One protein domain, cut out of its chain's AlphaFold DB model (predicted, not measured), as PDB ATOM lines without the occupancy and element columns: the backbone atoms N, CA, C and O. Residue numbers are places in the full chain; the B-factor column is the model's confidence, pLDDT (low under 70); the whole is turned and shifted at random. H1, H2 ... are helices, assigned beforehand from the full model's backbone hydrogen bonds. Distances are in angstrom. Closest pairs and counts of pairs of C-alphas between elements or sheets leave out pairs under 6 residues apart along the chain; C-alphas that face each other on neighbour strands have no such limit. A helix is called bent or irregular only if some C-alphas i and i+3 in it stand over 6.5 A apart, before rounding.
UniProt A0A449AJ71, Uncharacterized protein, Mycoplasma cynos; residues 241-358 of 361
ATOM      1  N   THR A 241      -0.381 -21.688  28.616       97.06
ATOM      2  CA  THR A 241      -1.149 -22.005  29.838       97.06
ATOM      3  C   THR A 241      -2.117 -23.177  29.634       97.06
ATOM      4  O   THR A 241      -2.147 -24.099  30.444       97.06
ATOM      5  N   ASN A 242      -2.845 -23.197  28.510       97.75
ATOM      6  CA  ASN A 242      -3.775 -24.273  28.156       97.75
ATOM      7  C   ASN A 242      -3.017 -25.595  27.908       97.75
ATOM      8  O   ASN A 242      -3.415 -26.641  28.417       97.75
ATOM      9  N   LYS A 243      -1.857 -25.556  27.228       97.44
ATOM     10  CA  LYS A 243      -0.995 -26.747  27.089       97.44
ATOM     11  C   LYS A 243      -0.598 -27.326  28.447       97.44
ATOM     12  O   LYS A 243      -0.709 -28.535  28.637       97.44
ATOM     13  N   ILE A 244      -0.171 -26.485  29.391       98.31
ATOM     14  CA  ILE A 244       0.199 -26.906  30.752       98.31
ATOM     15  C   ILE A 244      -0.989 -27.562  31.467       98.31
ATOM     16  O   ILE A 244      -0.828 -28.611  32.088       98.31
ATOM     17  N   GLU A 245      -2.194 -27.005  31.356       98.12
ATOM     18  CA  GLU A 245      -3.399 -27.606  31.940       98.12
ATOM     19  C   GLU A 245      -3.716 -28.977  31.321       98.12
ATOM     20  O   GLU A 245      -3.897 -29.946  32.061       98.12
ATOM     21  N   LYS A 246      -3.639 -29.116  29.990       98.31
ATOM     22  CA  LYS A 246      -3.776 -30.414  29.305       98.31
ATOM     23  C   LYS A 246      -2.698 -31.426  29.717       98.31
ATOM     24  O   LYS A 246      -3.007 -32.604  29.883       98.31
ATOM     25  N   TYR A 247      -1.448 -31.005  29.934       98.62
ATOM     26  CA  TYR A 247      -0.403 -31.900  30.448       98.62
ATOM     27  C   TYR A 247      -0.698 -32.354  31.879       98.62
ATOM     28  O   TYR A 247      -0.540 -33.535  32.179       98.62
ATOM     29  N   ASN A 248      -1.199 -31.473  32.750       98.12
ATOM     30  CA  ASN A 248      -1.653 -31.870  34.085       98.12
ATOM     31  C   ASN A 248      -2.806 -32.888  34.029       98.12
ATOM     32  O   ASN A 248      -2.850 -33.801  34.850       98.12
ATOM     33  N   GLU A 249      -3.719 -32.787  33.058       97.75
ATOM     34  CA  GLU A 249      -4.732 -33.826  32.823       97.75
ATOM     35  C   GLU A 249      -4.121 -35.155  32.369       97.75
ATOM     36  O   GLU A 249      -4.520 -36.202  32.876       97.75
ATOM     37  N   VAL A 250      -3.121 -35.136  31.477       98.25
ATOM     38  CA  VAL A 250      -2.362 -36.348  31.127       98.25
ATOM     39  C   VAL A 250      -1.732 -36.953  32.381       98.25
ATOM     40  O   VAL A 250      -1.912 -38.141  32.620       98.25
ATOM     41  N   PHE A 251      -1.076 -36.163  33.234       97.62
ATOM     42  CA  PHE A 251      -0.478 -36.672  34.472       97.62
ATOM     43  C   PHE A 251      -1.504 -37.238  35.464       97.62
ATOM     44  O   PHE A 251      -1.245 -38.290  36.046       97.62
ATOM     45  N   LYS A 252      -2.703 -36.645  35.582       96.19
ATOM     46  CA  LYS A 252      -3.825 -37.243  36.335       96.19
ATOM     47  C   LYS A 252      -4.260 -38.596  35.758       96.19
ATOM     48  O   LYS A 252      -4.595 -39.497  36.518       96.19
ATOM     49  N   LEU A 253      -4.216 -38.779  34.434       95.50
ATOM     50  CA  LEU A 253      -4.480 -40.079  33.801       95.50
ATOM     51  C   LEU A 253      -3.360 -41.107  34.041       95.50
ATOM     52  O   LEU A 253      -3.612 -42.300  33.873       95.50
ATOM     53  N   LEU A 254      -2.147 -40.698  34.423       95.88
ATOM     54  CA  LEU A 254      -1.050 -41.622  34.741       95.88
ATOM     55  C   LEU A 254      -1.046 -42.086  36.197       95.88
ATOM     56  O   LEU A 254      -0.418 -43.107  36.489       95.88
ATOM     57  N   ASP A 255      -1.745 -41.381  37.089       89.81
ATOM     58  CA  ASP A 255      -1.847 -41.778  38.490       89.81
ATOM     59  C   ASP A 255      -2.452 -43.184  38.629       89.81
ATOM     60  O   ASP A 255      -3.373 -43.573  37.905       89.81
ATOM     61  N   ASN A 256      -1.866 -43.974  39.529       87.88
ATOM     62  CA  ASN A 256      -2.107 -45.411  39.727       87.88
ATOM     63  C   ASN A 256      -1.914 -46.314  38.482       87.88
ATOM     64  O   ASN A 256      -2.087 -47.527  38.586       87.88
ATOM     65  N   PHE A 257      -1.537 -45.770  37.316       92.62
ATOM     66  CA  PHE A 257      -1.215 -46.538  36.104       92.62
ATOM     67  C   PHE A 257       0.299 -46.700  35.899       92.62
ATOM     68  O   PHE A 257       0.743 -47.711  35.361       92.62
ATOM     69  N   LEU A 258       1.092 -45.734  36.369       95.38
ATOM     70  CA  LEU A 258       2.537 -45.849  36.580       95.38
ATOM     71  C   LEU A 258       2.854 -45.879  38.083       95.38
ATOM     72  O   LEU A 258       2.058 -45.441  38.913       95.38
ATOM     73  N   ASP A 259       4.047 -46.352  38.444       94.75
ATOM     74  CA  ASP A 259       4.557 -46.199  39.807       94.75
ATOM     75  C   ASP A 259       4.956 -44.744  40.109       94.75
ATOM     76  O   ASP A 259       5.314 -43.959  39.225       94.75
ATOM     77  N   LYS A 260       4.964 -44.404  41.402       93.62
ATOM     78  CA  LYS A 260       5.269 -43.052  41.890       93.62
ATOM     79  C   LYS A 260       6.680 -42.572  41.517       93.62
ATOM     80  O   LYS A 260       6.874 -41.369  41.363       93.62
ATOM     81  N   GLY A 261       7.646 -43.476  41.334       95.19
ATOM     82  CA  GLY A 261       9.007 -43.135  40.914       95.19
ATOM     83  C   GLY A 261       9.048 -42.651  39.465       95.19
ATOM     84  O   GLY A 261       9.526 -41.549  39.194       95.19
ATOM     85  N   ARG A 262       8.480 -43.431  38.536       95.81
ATOM     86  CA  ARG A 262       8.346 -43.044  37.121       95.81
ATOM     87  C   ARG A 262       7.499 -41.779  36.950       95.81
ATOM     88  O   ARG A 262       7.901 -40.901  36.188       95.81
ATOM     89  N   ILE A 263       6.389 -41.640  37.683       96.38
ATOM     90  CA  ILE A 263       5.558 -40.421  37.657       96.38
ATOM     91  C   ILE A 263       6.370 -39.198  38.105       96.38
ATOM     92  O   ILE A 263       6.418 -38.211  37.376       96.38
ATOM     93  N   ASN A 264       7.064 -39.264  39.246       95.94
ATOM     94  CA  ASN A 264       7.869 -38.150  39.759       95.94
ATOM     95  C   ASN A 264       8.990 -37.733  38.784       95.94
ATOM     96  O   ASN A 264       9.200 -36.543  38.553       95.94
ATOM     97  N   SER A 265       9.665 -38.694  38.147       96.06
ATOM     98  CA  SER A 265      10.680 -38.419  37.117       96.06
ATOM     99  C   SER A 265      10.104 -37.720  35.878       96.06
ATOM    100  O   SER A 265      10.729 -36.807  35.335       96.06
ATOM    101  N   LEU A 266       8.900 -38.100  35.438       97.69
ATOM    102  CA  LEU A 266       8.214 -37.432  34.327       97.69
ATOM    103  C   LEU A 266       7.686 -36.039  34.720       97.69
ATOM    104  O   LEU A 266       7.776 -35.116  33.912       97.69
ATOM    105  N   LEU A 267       7.210 -35.851  35.957       97.88
ATOM    106  CA  LEU A 267       6.805 -34.540  36.478       97.88
ATOM    107  C   LEU A 267       7.995 -33.574  36.595       97.88
ATOM    108  O   LEU A 267       7.887 -32.437  36.145       97.88
ATOM    109  N   LYS A 268       9.157 -34.029  37.090       97.50
ATOM    110  CA  LYS A 268      10.421 -33.257  37.076       97.50
ATOM    111  C   LYS A 268      10.814 -32.799  35.674       97.50
ATOM    112  O   LYS A 268      11.298 -31.682  35.499       97.50
ATOM    113  N   ARG A 269      10.610 -33.654  34.669       97.50
ATOM    114  CA  ARG A 269      10.848 -33.325  33.258       97.50
ATOM    115  C   ARG A 269       9.829 -32.309  32.732       97.50
ATOM    116  O   ARG A 269      10.225 -31.405  32.002       97.50
ATOM    117  N   PHE A 270       8.559 -32.406  33.127       98.31
ATOM    118  CA  PHE A 270       7.512 -31.445  32.761       98.31
ATOM    119  C   PHE A 270       7.723 -30.059  33.398       98.31
ATOM    120  O   PHE A 270       7.686 -29.073  32.672       98.31
ATOM    121  N   GLU A 271       8.050 -29.972  34.692       98.06
ATOM    122  CA  GLU A 271       8.417 -28.716  35.387       98.06
ATOM    123  C   GLU A 271       9.563 -27.963  34.680       98.06
ATOM    124  O   GLU A 271       9.618 -26.736  34.692       98.06
ATOM    125  N   GLN A 272      10.468 -28.690  34.021       97.88
ATOM    126  CA  GLN A 272      11.588 -28.132  33.254       97.88
ATOM    127  C   GLN A 272      11.268 -27.899  31.764       97.88
ATOM    128  O   GLN A 272      12.098 -27.322  31.064       97.88
ATOM    129  N   THR A 273      10.103 -28.324  31.261       97.94
ATOM    130  CA  THR A 273       9.736 -28.231  29.834       97.94
ATOM    131  C   THR A 273       9.150 -26.863  29.494       97.94
ATOM    132  O   THR A 273       8.031 -26.532  29.895       97.94
ATOM    133  N   ASP A 274       9.906 -26.076  28.734       96.06
ATOM    134  CA  ASP A 274       9.498 -24.786  28.177       96.06
ATOM    135  C   ASP A 274       9.142 -24.905  26.683       96.06
ATOM    136  O   ASP A 274       8.996 -26.001  26.140       96.06
ATOM    137  N   ASP A 275       8.961 -23.772  26.006       95.38
ATOM    138  CA  ASP A 275       8.542 -23.718  24.604       95.38
ATOM    139  C   ASP A 275       9.665 -24.011  23.594       95.38
ATOM    140  O   ASP A 275       9.417 -23.996  22.384       95.38
ATOM    141  N   SER A 276      10.886 -24.292  24.061       94.81
ATOM    142  CA  SER A 276      12.040 -24.588  23.209       94.81
ATOM    143  C   SER A 276      11.767 -25.714  22.202       94.81
ATOM    144  O   SER A 276      11.066 -26.695  22.477       94.81
ATOM    145  N   LYS A 277      12.365 -25.578  21.016       92.69
ATOM    146  CA  LYS A 277      12.380 -26.606  19.963       92.69
ATOM    147  C   LYS A 277      13.620 -27.502  20.038       92.69
ATOM    148  O   LYS A 277      13.616 -28.584  19.459       92.69
ATOM    149  N   GLU A 278      14.628 -27.093  20.807       92.06
ATOM    150  CA  GLU A 278      15.929 -27.755  20.926       92.06
ATOM    151  C   GLU A 278      16.349 -27.969  22.392       92.06
ATOM    152  O   GLU A 278      15.785 -27.385  23.324       92.06
ATOM    153  N   GLY A 279      17.349 -28.827  22.600       91.75
ATOM    154  CA  GLY A 279      17.849 -29.201  23.924       91.75
ATOM    155  C   GLY A 279      17.033 -30.296  24.624       91.75
ATOM    156  O   GLY A 279      16.187 -30.970  24.037       91.75
ATOM    157  N   GLU A 280      17.320 -30.507  25.909       92.00
ATOM    158  CA  GLU A 280      16.865 -31.698  26.640       92.00
ATOM    159  C   GLU A 280      15.428 -31.638  27.177       92.00
ATOM    160  O   GLU A 280      14.936 -32.650  27.677       92.00
ATOM    161  N   PHE A 281      14.740 -30.497  27.093       95.81
ATOM    162  CA  PHE A 281      13.443 -30.261  27.750       95.81
ATOM    163  C   PHE A 281      12.410 -29.628  26.804       95.81
ATOM    164  O   PHE A 281      11.763 -28.642  27.139       95.81
ATOM    165  N   THR A 282      12.278 -30.192  25.604       96.81
ATOM    166  CA  THR A 282      11.316 -29.746  24.584       96.81
ATOM    167  C   THR A 282       9.957 -30.434  24.728       96.81
ATOM    168  O   THR A 282       9.863 -31.557  25.231       96.81
ATOM    169  N   GLU A 283       8.901 -29.792  24.219       97.25
ATOM    170  CA  GLU A 283       7.528 -30.327  24.206       97.25
ATOM    171  C   GLU A 283       7.446 -31.728  23.563       97.25
ATOM    172  O   GLU A 283       6.850 -32.644  24.135       97.25
ATOM    173  N   SER A 284       8.113 -31.931  22.419       97.25
ATOM    174  CA  SER A 284       8.212 -33.241  21.761       97.25
ATOM    175  C   SER A 284       8.890 -34.278  22.656       97.25
ATOM    176  O   SER A 284       8.368 -35.372  22.864       97.25
ATOM    177  N   LEU A 285      10.036 -33.938  23.253       97.56
ATOM    178  CA  LEU A 285      10.770 -34.890  24.077       97.56
ATOM    179  C   LEU A 285      10.010 -35.225  25.372       97.56
ATOM    180  O   LEU A 285      10.119 -36.351  25.860       97.56
ATOM    181  N   LEU A 286       9.188 -34.313  25.907       98.38
ATOM    182  CA  LEU A 286       8.227 -34.626  26.969       98.38
ATOM    183  C   LEU A 286       7.161 -35.628  26.486       98.38
ATOM    184  O   LEU A 286       6.956 -36.642  27.153       98.38
ATOM    185  N   ILE A 287       6.531 -35.395  25.327       98.56
ATOM    186  CA  ILE A 287       5.519 -36.301  24.743       98.56
ATOM    187  C   ILE A 287       6.093 -37.703  24.533       98.56
ATOM    188  O   ILE A 287       5.493 -38.679  24.986       98.56
ATOM    189  N   TRP A 288       7.267 -37.807  23.902       98.50
ATOM    190  CA  TRP A 288       7.942 -39.084  23.674       98.50
ATOM    191  C   TRP A 288       8.233 -39.813  24.989       98.50
ATOM    192  O   TRP A 288       7.892 -40.987  25.122       98.50
ATOM    193  N   ASN A 289       8.810 -39.121  25.983       98.19
ATOM    194  CA  ASN A 289       9.139 -39.737  27.272       98.19
ATOM    195  C   ASN A 289       7.888 -40.217  28.013       98.19
ATOM    196  O   ASN A 289       7.890 -41.338  28.519       98.19
ATOM    197  N   VAL A 290       6.818 -39.417  28.070       98.44
ATOM    198  CA  VAL A 290       5.569 -39.819  28.735       98.44
ATOM    199  C   VAL A 290       4.941 -41.025  28.029       98.44
ATOM    200  O   VAL A 290       4.624 -42.019  28.684       98.44
ATOM    201  N   TYR A 291       4.817 -40.979  26.699       98.50
ATOM    202  CA  TYR A 291       4.205 -42.053  25.920       98.50
ATOM    203  C   TYR A 291       4.989 -43.371  26.005       98.50
ATOM    204  O   TYR A 291       4.439 -44.403  26.399       98.50
ATOM    205  N   GLU A 292       6.289 -43.348  25.698       98.00
ATOM    206  CA  GLU A 292       7.112 -44.560  25.693       98.00
ATOM    207  C   GLU A 292       7.368 -45.100  27.107       98.00
ATOM    208  O   GLU A 292       7.500 -46.314  27.259       98.00
ATOM    209  N   THR A 293       7.363 -44.265  28.158       97.81
ATOM    210  CA  THR A 293       7.428 -44.765  29.548       97.81
ATOM    211  C   THR A 293       6.216 -45.627  29.864       97.81
ATOM    212  O   THR A 293       6.383 -46.735  30.373       97.81
ATOM    213  N   VAL A 294       5.006 -45.175  29.519       97.81
ATOM    214  CA  VAL A 294       3.772 -45.953  29.715       97.81
ATOM    215  C   VAL A 294       3.780 -47.211  28.848       97.81
ATOM    216  O   VAL A 294       3.516 -48.309  29.345       97.81
ATOM    217  N   ARG A 295       4.145 -47.082  27.567       97.38
ATOM    218  CA  ARG A 295       4.178 -48.208  26.628       97.38
ATOM    219  C   ARG A 295       5.152 -49.307  27.076       97.38
ATOM    220  O   ARG A 295       4.777 -50.475  27.111       97.38
ATOM    221  N   ARG A 296       6.375 -48.947  27.480       96.38
ATOM    222  CA  ARG A 296       7.431 -49.903  27.870       96.38
ATOM    223  C   ARG A 296       7.305 -50.408  29.310       96.38
ATOM    224  O   ARG A 296       7.694 -51.538  29.578       96.38
ATOM    225  N   SER A 297       6.782 -49.595  30.233       95.81
ATOM    226  CA  SER A 297       6.726 -49.943  31.668       95.81
ATOM    227  C   SER A 297       5.406 -50.573  32.106       95.81
ATOM    228  O   SER A 297       5.389 -51.240  33.135       95.81
ATOM    229  N   VAL A 298       4.315 -50.357  31.360       95.25
ATOM    230  CA  VAL A 298       2.964 -50.813  31.735       95.25
ATOM    231  C   VAL A 298       2.350 -51.684  30.648       95.25
ATOM    232  O   VAL A 298       1.932 -52.801  30.935       95.25
ATOM    233  N   PHE A 299       2.324 -51.215  29.394       96.25
ATOM    234  CA  PHE A 299       1.697 -51.982  28.314       96.25
ATOM    235  C   PHE A 299       2.489 -53.249  27.983       96.25
ATOM    236  O   PHE A 299       1.971 -54.345  28.169       96.25
ATOM    237  N   GLU A 300       3.750 -53.130  27.555       95.62
ATOM    238  CA  GLU A 300       4.566 -54.290  27.171       95.62
ATOM    239  C   GLU A 300       4.653 -55.393  28.249       95.62
ATOM    240  O   GLU A 300       4.469 -56.558  27.886       95.62
ATOM    241  N   PRO A 301       4.918 -55.105  29.543       96.06
ATOM    242  CA  PRO A 301       5.096 -56.158  30.545       96.06
ATOM    243  C   PRO A 301       3.791 -56.867  30.913       96.06
ATOM    244  O   PRO A 301       3.814 -58.053  31.227       96.06
ATOM    245  N   GLU A 302       2.656 -56.168  30.857       95.69
ATOM    246  CA  GLU A 302       1.338 -56.764  31.095       95.69
ATOM    247  C   GLU A 302       0.821 -57.518  29.863       95.69
ATOM    248  O   GLU A 302       0.188 -58.562  30.000       95.69
ATOM    249  N   PHE A 303       1.128 -57.030  28.660       95.69
ATOM    250  CA  PHE A 303       0.731 -57.645  27.395       95.69
ATOM    251  C   PHE A 303       1.469 -58.965  27.130       95.69
ATOM    252  O   PHE A 303       0.856 -59.949  26.719       95.69
ATOM    253  N   LYS A 304       2.766 -59.030  27.467       96.25
ATOM    254  CA  LYS A 304       3.596 -60.247  27.355       96.25
ATOM    255  C   LYS A 304       3.122 -61.410  28.250       96.25
ATOM    256  O   LYS A 304       3.553 -62.537  28.026       96.25
ATOM    257  N   LYS A 305       2.235 -61.164  29.226       96.06
ATOM    258  CA  LYS A 305       1.629 -62.187  30.109       96.06
ATOM    259  C   LYS A 305       0.395 -62.881  29.508       96.06
ATOM    260  O   LYS A 305      -0.113 -63.824  30.108       96.06
ATOM    261  N   LEU A 306      -0.125 -62.403  28.375       96.44
ATOM    262  CA  LEU A 306      -1.345 -62.929  27.748       96.44
ATOM    263  C   LEU A 306      -1.036 -64.126  26.825       96.44
ATOM    264  O   LEU A 306       0.089 -64.264  26.344       96.44
ATOM    265  N   LYS A 307      -2.030 -64.975  26.523       95.62
ATOM    266  CA  LYS A 307      -1.913 -66.058  25.525       95.62
ATOM    267  C   LYS A 307      -1.477 -65.487  24.163       95.62
ATOM    268  O   LYS A 307      -1.926 -64.407  23.778       95.62
ATOM    269  N   LYS A 308      -0.637 -66.215  23.409       94.88
ATOM    270  CA  LYS A 308      -0.065 -65.747  22.124       94.88
ATOM    271  C   LYS A 308      -1.128 -65.277  21.123       94.88
ATOM    272  O   LYS A 308      -0.961 -64.222  20.527       94.88
ATOM    273  N   GLU A 309      -2.241 -65.997  21.004       94.25
ATOM    274  CA  GLU A 309      -3.391 -65.626  20.156       94.25
ATOM    275  C   GLU A 309      -3.935 -64.220  20.469       94.25
ATOM    276  O   GLU A 309      -4.246 -63.441  19.568       94.25
ATOM    277  N   ILE A 310      -4.003 -63.867  21.758       95.50
ATOM    278  CA  ILE A 310      -4.435 -62.544  22.217       95.50
ATOM    279  C   ILE A 310      -3.357 -61.496  21.915       95.50
ATOM    280  O   ILE A 310      -3.690 -60.381  21.517       95.50
ATOM    281  N   GLN A 311      -2.072 -61.843  22.050       95.06
ATOM    282  CA  GLN A 311      -0.987 -60.932  21.671       95.06
ATOM    283  C   GLN A 311      -1.062 -60.591  20.172       95.06
ATOM    284  O   GLN A 311      -1.104 -59.413  19.816       95.06
ATOM    285  N   GLU A 312      -1.210 -61.588  19.298       94.50
ATOM    286  CA  GLU A 312      -1.349 -61.386  17.849       94.50
ATOM    287  C   GLU A 312      -2.563 -60.517  17.478       94.50
ATOM    288  O   GLU A 312      -2.451 -59.622  16.642       94.50
ATOM    289  N   LYS A 313      -3.706 -60.690  18.155       94.31
ATOM    290  CA  LYS A 313      -4.936 -59.911  17.903       94.31
ATOM    291  C   LYS A 313      -4.837 -58.423  18.291       94.31
ATOM    292  O   LYS A 313      -5.689 -57.620  17.887       94.31
ATOM    293  N   PHE A 314      -3.861 -58.032  19.109       94.44
ATOM    294  CA  PHE A 314      -3.789 -56.683  19.688       94.44
ATOM    295  C   PHE A 314      -2.435 -55.965  19.525       94.44
ATOM    296  O   PHE A 314      -2.401 -54.754  19.746       94.44
ATOM    297  N   LYS A 315      -1.358 -56.649  19.105       89.38
ATOM    298  CA  LYS A 315       0.017 -56.106  19.046       89.38
ATOM    299  C   LYS A 315       0.131 -54.777  18.282       89.38
ATOM    300  O   LYS A 315       0.701 -53.826  18.806       89.38
ATOM    301  N   ASP A 316      -0.491 -54.676  17.106       91.50
ATOM    302  CA  ASP A 316      -0.339 -53.528  16.198       91.50
ATOM    303  C   ASP A 316      -1.242 -52.333  16.561       91.50
ATOM    304  O   ASP A 316      -1.168 -51.271  15.945       91.50
ATOM    305  N   LYS A 317      -2.107 -52.478  17.577       94.00
ATOM    306  CA  LYS A 317      -3.073 -51.437  17.981       94.00
ATOM    307  C   LYS A 317      -2.454 -50.352  18.870       94.00
ATOM    308  O   LYS A 317      -3.043 -49.282  19.023       94.00
ATOM    309  N   VAL A 318      -1.274 -50.603  19.444       94.75
ATOM    310  CA  VAL A 318      -0.498 -49.612  20.202       94.75
ATOM    311  C   VAL A 318       0.707 -49.181  19.378       94.75
ATOM    312  O   VAL A 318       1.642 -49.950  19.166       94.75
ATOM    313  N   LYS A 319       0.697 -47.922  18.934       94.19
ATOM    314  CA  LYS A 319       1.795 -47.333  18.167       94.19
ATOM    315  C   LYS A 319       3.105 -47.340  18.967       94.19
ATOM    316  O   LYS A 319       3.109 -47.165  20.178       94.19
ATOM    317  N   ILE A 320       4.231 -47.484  18.276       95.25
ATOM    318  CA  ILE A 320       5.570 -47.286  18.843       95.25
ATOM    319  C   ILE A 320       6.092 -45.920  18.382       95.25
ATOM    320  O   ILE A 320       5.929 -45.564  17.213       95.25
ATOM    321  N   LEU A 321       6.723 -45.158  19.283       95.88
ATOM    322  CA  LEU A 321       7.552 -44.009  18.916       95.88
ATOM    323  C   LEU A 321       9.030 -44.400  19.013       95.88
ATOM    324  O   LEU A 321       9.601 -44.528  20.100       95.88
ATOM    325  N   ASN A 322       9.663 -44.583  17.858       94.50
ATOM    326  CA  ASN A 322      11.047 -45.041  17.762       94.50
ATOM    327  C   ASN A 322      12.044 -44.017  18.336       94.50
ATOM    328  O   ASN A 322      11.735 -42.838  18.514       94.50
ATOM    329  N   ASN A 323      13.276 -44.448  18.625       92.81
ATOM    330  CA  ASN A 323      14.289 -43.569  19.227       92.81
ATOM    331  C   ASN A 323      14.676 -42.381  18.319       92.81
ATOM    332  O   ASN A 323      15.007 -41.316  18.832       92.81
ATOM    333  N   ASN A 324      14.589 -42.539  16.993       93.25
ATOM    334  CA  ASN A 324      14.777 -41.470  16.004       93.25
ATOM    335  C   ASN A 324      13.561 -40.529  15.865       93.25
ATOM    336  O   ASN A 324      13.646 -39.546  15.137       93.25
ATOM    337  N   GLN A 325      12.451 -40.821  16.556       92.81
ATOM    338  CA  GLN A 325      11.225 -40.016  16.577       92.81
ATOM    339  C   GLN A 325      11.112 -39.116  17.827       92.81
ATOM    340  O   GLN A 325      10.086 -38.476  18.042       92.81
ATOM    341  N   LYS A 326      12.156 -39.064  18.671       93.88
ATOM    342  CA  LYS A 326      12.169 -38.398  19.990       93.88
ATOM    343  C   LYS A 326      11.779 -36.916  19.999       93.88
ATOM    344  O   LYS A 326      11.244 -36.451  20.999       93.88
ATOM    345  N   THR A 327      12.078 -36.177  18.933       90.94
ATOM    346  CA  THR A 327      11.903 -34.710  18.865       90.94
ATOM    347  C   THR A 327      11.047 -34.245  17.681       90.94
ATOM    348  O   THR A 327      10.507 -33.142  17.709       90.94
ATOM    349  N   ASN A 328      10.869 -35.097  16.672       91.56
ATOM    350  CA  ASN A 328      10.313 -34.798  15.346       91.56
ATOM    351  C   ASN A 328       9.053 -35.630  15.006       91.56
ATOM    352  O   ASN A 328       8.633 -35.676  13.854       91.56
ATOM    353  N   HIS A 329       8.413 -36.280  15.985       93.50
ATOM    354  CA  HIS A 329       7.212 -37.109  15.768       93.50
ATOM    355  C   HIS A 329       5.950 -36.337  15.315       93.50
ATOM    356  O   HIS A 329       4.934 -36.964  15.002       93.50
ATOM    357  N   SER A 330       5.972 -34.997  15.333       93.50
ATOM    358  CA  SER A 330       4.846 -34.108  14.995       93.50
ATOM    359  C   SER A 330       3.545 -34.500  15.709       93.50
ATOM    360  O   SER A 330       2.560 -34.897  15.083       93.50
ATOM    361  N   LYS A 331       3.571 -34.461  17.049       96.50
ATOM    362  CA  LYS A 331       2.434 -34.746  17.947       96.50
ATOM    363  C   LYS A 331       2.357 -33.666  19.021       96.50
ATOM    364  O   LYS A 331       3.362 -33.026  19.309       96.50
ATOM    365  N   ASN A 332       1.175 -33.501  19.598       97.00
ATOM    366  CA  ASN A 332       0.857 -32.528  20.640       97.00
ATOM    367  C   ASN A 332       0.316 -33.235  21.900       97.00
ATOM    368  O   ASN A 332       0.176 -34.461  21.943       97.00
ATOM    369  N   VAL A 333      -0.004 -32.449  22.929       97.94
ATOM    370  CA  VAL A 333      -0.585 -32.943  24.190       97.94
ATOM    371  C   VAL A 333      -1.956 -33.619  24.017       97.94
ATOM    372  O   VAL A 333      -2.268 -34.557  24.749       97.94
ATOM    373  N   ASP A 334      -2.753 -33.213  23.024       98.12
ATOM    374  CA  ASP A 334      -4.056 -33.823  22.732       98.12
ATOM    375  C   ASP A 334      -3.909 -35.258  22.205       98.12
ATOM    376  O   ASP A 334      -4.503 -36.182  22.763       98.12
ATOM    377  N   TRP A 335      -3.026 -35.469  21.219       98.12
ATOM    378  CA  TRP A 335      -2.657 -36.807  20.744       98.12
ATOM    379  C   TRP A 335      -2.112 -37.679  21.883       98.12
ATOM    380  O   TRP A 335      -2.451 -38.859  21.979       98.12
ATOM    381  N   LEU A 336      -1.295 -37.106  22.776       98.50
ATOM    382  CA  LEU A 336      -0.772 -37.824  23.939       98.50
ATOM    383  C   LEU A 336      -1.910 -38.290  24.863       98.50
ATOM    384  O   LEU A 336      -1.964 -39.468  25.211       98.50
ATOM    385  N   LYS A 337      -2.843 -37.398  25.221       98.19
ATOM    386  CA  LYS A 337      -4.010 -37.705  26.067       98.19
ATOM    387  C   LYS A 337      -4.875 -38.817  25.466       98.19
ATOM    388  O   LYS A 337      -5.235 -39.765  26.165       98.19
ATOM    389  N   GLU A 338      -5.160 -38.730  24.170       98.00
ATOM    390  CA  GLU A 338      -5.875 -39.757  23.406       98.00
ATOM    391  C   GLU A 338      -5.141 -41.110  23.457       98.00
ATOM    392  O   GLU A 338      -5.727 -42.131  23.814       98.00
ATOM    393  N   ASN A 339      -3.841 -41.128  23.157       97.56
ATOM    394  CA  ASN A 339      -3.100 -42.373  22.958       97.56
ATOM    395  C   ASN A 339      -2.718 -43.062  24.283       97.56
ATOM    396  O   ASN A 339      -2.610 -44.288  24.317       97.56
ATOM    397  N   ILE A 340      -2.614 -42.319  25.393       98.00
ATOM    398  CA  ILE A 340      -2.566 -42.888  26.751       98.00
ATOM    399  C   ILE A 340      -3.887 -43.591  27.107       98.00
ATOM    400  O   ILE A 340      -3.866 -44.707  27.633       98.00
ATOM    401  N   ASN A 341      -5.038 -42.995  26.777       97.19
ATOM    402  CA  ASN A 341      -6.338 -43.639  26.985       97.19
ATOM    403  C   ASN A 341      -6.532 -44.853  26.064       97.19
ATOM    404  O   ASN A 341      -7.030 -45.881  26.518       97.19
ATOM    405  N   ASN A 342      -6.065 -44.789  24.814       96.81
ATOM    406  CA  ASN A 342      -6.072 -45.932  23.900       96.81
ATOM    407  C   ASN A 342      -5.263 -47.117  24.466       96.81
ATOM    408  O   ASN A 342      -5.774 -48.233  24.524       96.81
ATOM    409  N   ILE A 343      -4.049 -46.879  24.991       97.31
ATOM    410  CA  ILE A 343      -3.245 -47.917  25.667       97.31
ATOM    411  C   ILE A 343      -4.023 -48.579  26.816       97.31
ATOM    412  O   ILE A 343      -4.036 -49.808  26.909       97.31
ATOM    413  N   LYS A 344      -4.691 -47.793  27.676       96.00
ATOM    414  CA  LYS A 344      -5.522 -48.330  28.771       96.00
ATOM    415  C   LYS A 344      -6.653 -49.215  28.247       96.00
ATOM    416  O   LYS A 344      -6.828 -50.331  28.737       96.00
ATOM    417  N   THR A 345      -7.393 -48.732  27.251       96.81
ATOM    418  CA  THR A 345      -8.537 -49.438  26.658       96.81
ATOM    419  C   THR A 345      -8.104 -50.742  25.998       96.81
ATOM    420  O   THR A 345      -8.664 -51.789  26.311       96.81
ATOM    421  N   ILE A 346      -7.050 -50.717  25.174       97.31
ATOM    422  CA  ILE A 346      -6.486 -51.907  24.521       97.31
ATOM    423  C   ILE A 346      -6.022 -52.931  25.559       97.31
ATOM    424  O   ILE A 346      -6.363 -54.108  25.448       97.31
ATOM    425  N   LEU A 347      -5.276 -52.501  26.586       96.44
ATOM    426  CA  LEU A 347      -4.770 -53.410  27.614       96.44
ATOM    427  C   LEU A 347      -5.906 -54.055  28.416       96.44
ATOM    428  O   LEU A 347      -5.841 -55.250  28.709       96.44
ATOM    429  N   LYS A 348      -6.960 -53.293  28.735       96.50
ATOM    430  CA  LYS A 348      -8.164 -53.838  29.371       96.50
ATOM    431  C   LYS A 348      -8.854 -54.850  28.453       96.50
ATOM    432  O   LYS A 348      -9.090 -55.970  28.887       96.50
ATOM    433  N   SER A 349      -9.118 -54.502  27.192       97.25
ATOM    434  CA  SER A 349      -9.776 -55.401  26.232       97.25
ATOM    435  C   SER A 349      -9.009 -56.709  26.028       97.25
ATOM    436  O   SER A 349      -9.618 -57.776  26.017       97.25
ATOM    437  N   ALA A 350      -7.679 -56.647  25.926       96.88
ATOM    438  CA  ALA A 350      -6.834 -57.829  25.786       96.88
ATOM    439  C   ALA A 350      -6.857 -58.710  27.052       96.88
ATOM    440  O   ALA A 350      -6.938 -59.933  26.947       96.88
ATOM    441  N   LYS A 351      -6.869 -58.114  28.256       96.44
ATOM    442  CA  LYS A 351      -7.043 -58.851  29.523       96.44
ATOM    443  C   LYS A 351      -8.431 -59.485  29.652       96.44
ATOM    444  O   LYS A 351      -8.522 -60.664  29.986       96.44
ATOM    445  N   ASP A 352      -9.492 -58.736  29.345       96.62
ATOM    446  CA  ASP A 352     -10.881 -59.214  29.375       96.62
ATOM    447  C   ASP A 352     -11.093 -60.390  28.398       96.62
ATOM    448  O   ASP A 352     -11.852 -61.316  28.686       96.62
ATOM    449  N   GLU A 353     -10.436 -60.370  27.232       95.25
ATOM    450  CA  GLU A 353     -10.504 -61.461  26.255       95.25
ATOM    451  C   GLU A 353      -9.655 -62.671  26.671       95.25
ATOM    452  O   GLU A 353     -10.130 -63.804  26.593       95.25
ATOM    453  N   ASN A 354      -8.453 -62.448  27.212       94.69
ATOM    454  CA  ASN A 354      -7.605 -63.507  27.761       94.69
ATOM    455  C   ASN A 354      -8.272 -64.254  28.932       94.69
ATOM    456  O   ASN A 354      -8.106 -65.462  29.064       94.69
ATOM    457  N   ALA A 355      -9.061 -63.569  29.765       94.00
ATOM    458  CA  ALA A 355      -9.866 -64.221  30.799       94.00
ATOM    459  C   ALA A 355     -10.951 -65.133  30.189       94.00
ATOM    460  O   ALA A 355     -11.120 -66.277  30.612       94.00
ATOM    461  N   LYS A 356     -11.641 -64.673  29.136       93.31
ATOM    462  CA  LYS A 356     -12.667 -65.463  28.428       93.31
ATOM    463  C   LYS A 356     -12.096 -66.704  27.739       93.31
ATOM    464  O   LYS A 356     -12.798 -67.706  27.662       93.31
ATOM    465  N   THR A 357     -10.847 -66.667  27.269       84.94
ATOM    466  CA  THR A 357     -10.159 -67.844  26.702       84.94
ATOM    467  C   THR A 357      -9.496 -68.741  27.754       84.94
ATOM    468  O   THR A 357      -8.895 -69.744  27.381       84.94
ATOM    469  N   ILE A 358      -9.607 -68.425  29.050       80.75
ATOM    470  CA  ILE A 358      -9.265 -69.317  30.179       80.75
ATOM    471  C   ILE A 358     -10.531 -69.961  30.777       80.75
ATOM    472  O   ILE A 358     -10.474 -71.059  31.308       80.75
TER     473      ILE A 358
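This is residues 241 to 358 of the 361 residues of an uncharacterized protein of Mycoplasma cynos (UniProt A0A449AJ71). Look for an elongated bundle of four helices side by side, in which two long helices, H3 and H5, run the same way along the longest axis and H1 and H2 cover one side of them near their first residues, H1 packing on H5 and H2 on H3. H4 folds back from the far end of H3 and packs on the later part of H5, and a long link, residues 318 to 332, leads from it to where H5 begins. The printed part has 118 residues with five named helices, in the order H1, H2, H3, H4, H5, and no named strand; the class is all helix. It is compact, with a radius of gyration of the C-alphas of 15.2 A, and spans 49 by 28 by 23 A.

Find C-alpha 241 at (-1.149, -22.005, 29.838); from there H1 runs through residues 241 to 254, 20.2 A from first to last C-alpha. H2 follows at residues 260 to 271, 16.1 A long. Next comes H3, residues 283 to 303, 28.3 A long, beginning at C-alpha 283 at (7.528, -30.327, 24.206). H3 has a kink of 25 degrees near residue 296 and is only just irregular, with C-alphas 297 and 300 6.6 A apart. H4, residues 308 to 317, is 15.2 A long and irregular: C-alphas 313 and 316 are 8.0 A apart. H5, the longest, takes residues 333 to 356 over 34.9 A and ends at C-alpha 356 at (-12.667, -65.463, 28.428).

Begin at H5, the hub, which touches H1, H3 and H4. Its closest C-alphas to H3 are those of Leu 336 and Ile 287, 6.5 A apart; the two run the same way at a shallow tilt of 3 degrees. With residues 333 to 341 alone H5 touches H1, the same way at 16 degrees, a shallow tilt; the C-alphas of Lys 337 and Val 250 come closest, at 5.5 A. With residues 346 to 354 alone it touches H4, closest at the C-alphas of Ala 350 and Ile 310, 6.4 A; H4 and H5 form a helical hairpin. H2 and H3 form another, closest at the C-alphas of Leu 266 and Val 290, 6.6 A. H1 and H2, also a helical hairpin, only just touch, with 3 pairs of C-alphas within 8 A. H3 and H4 are close but not clearly touching, while H2 is apart from H4 and H5. In H1, H2 and H5 every O i to N i+4 pair is within hydrogen-bond range; in H3 15 of 17 are, in H4 4 of 6.

Look at Ser 276 and Ile 358 for the two C-alphas farthest apart, 50.0 A. The printed part has no cut. The links from H2 to H3 and from H4 to H5 are long; those from H1 to H2 and from H3 to H4 are tight. The mean pLDDT of the printed part is 95.7, and no printed residue is under 70.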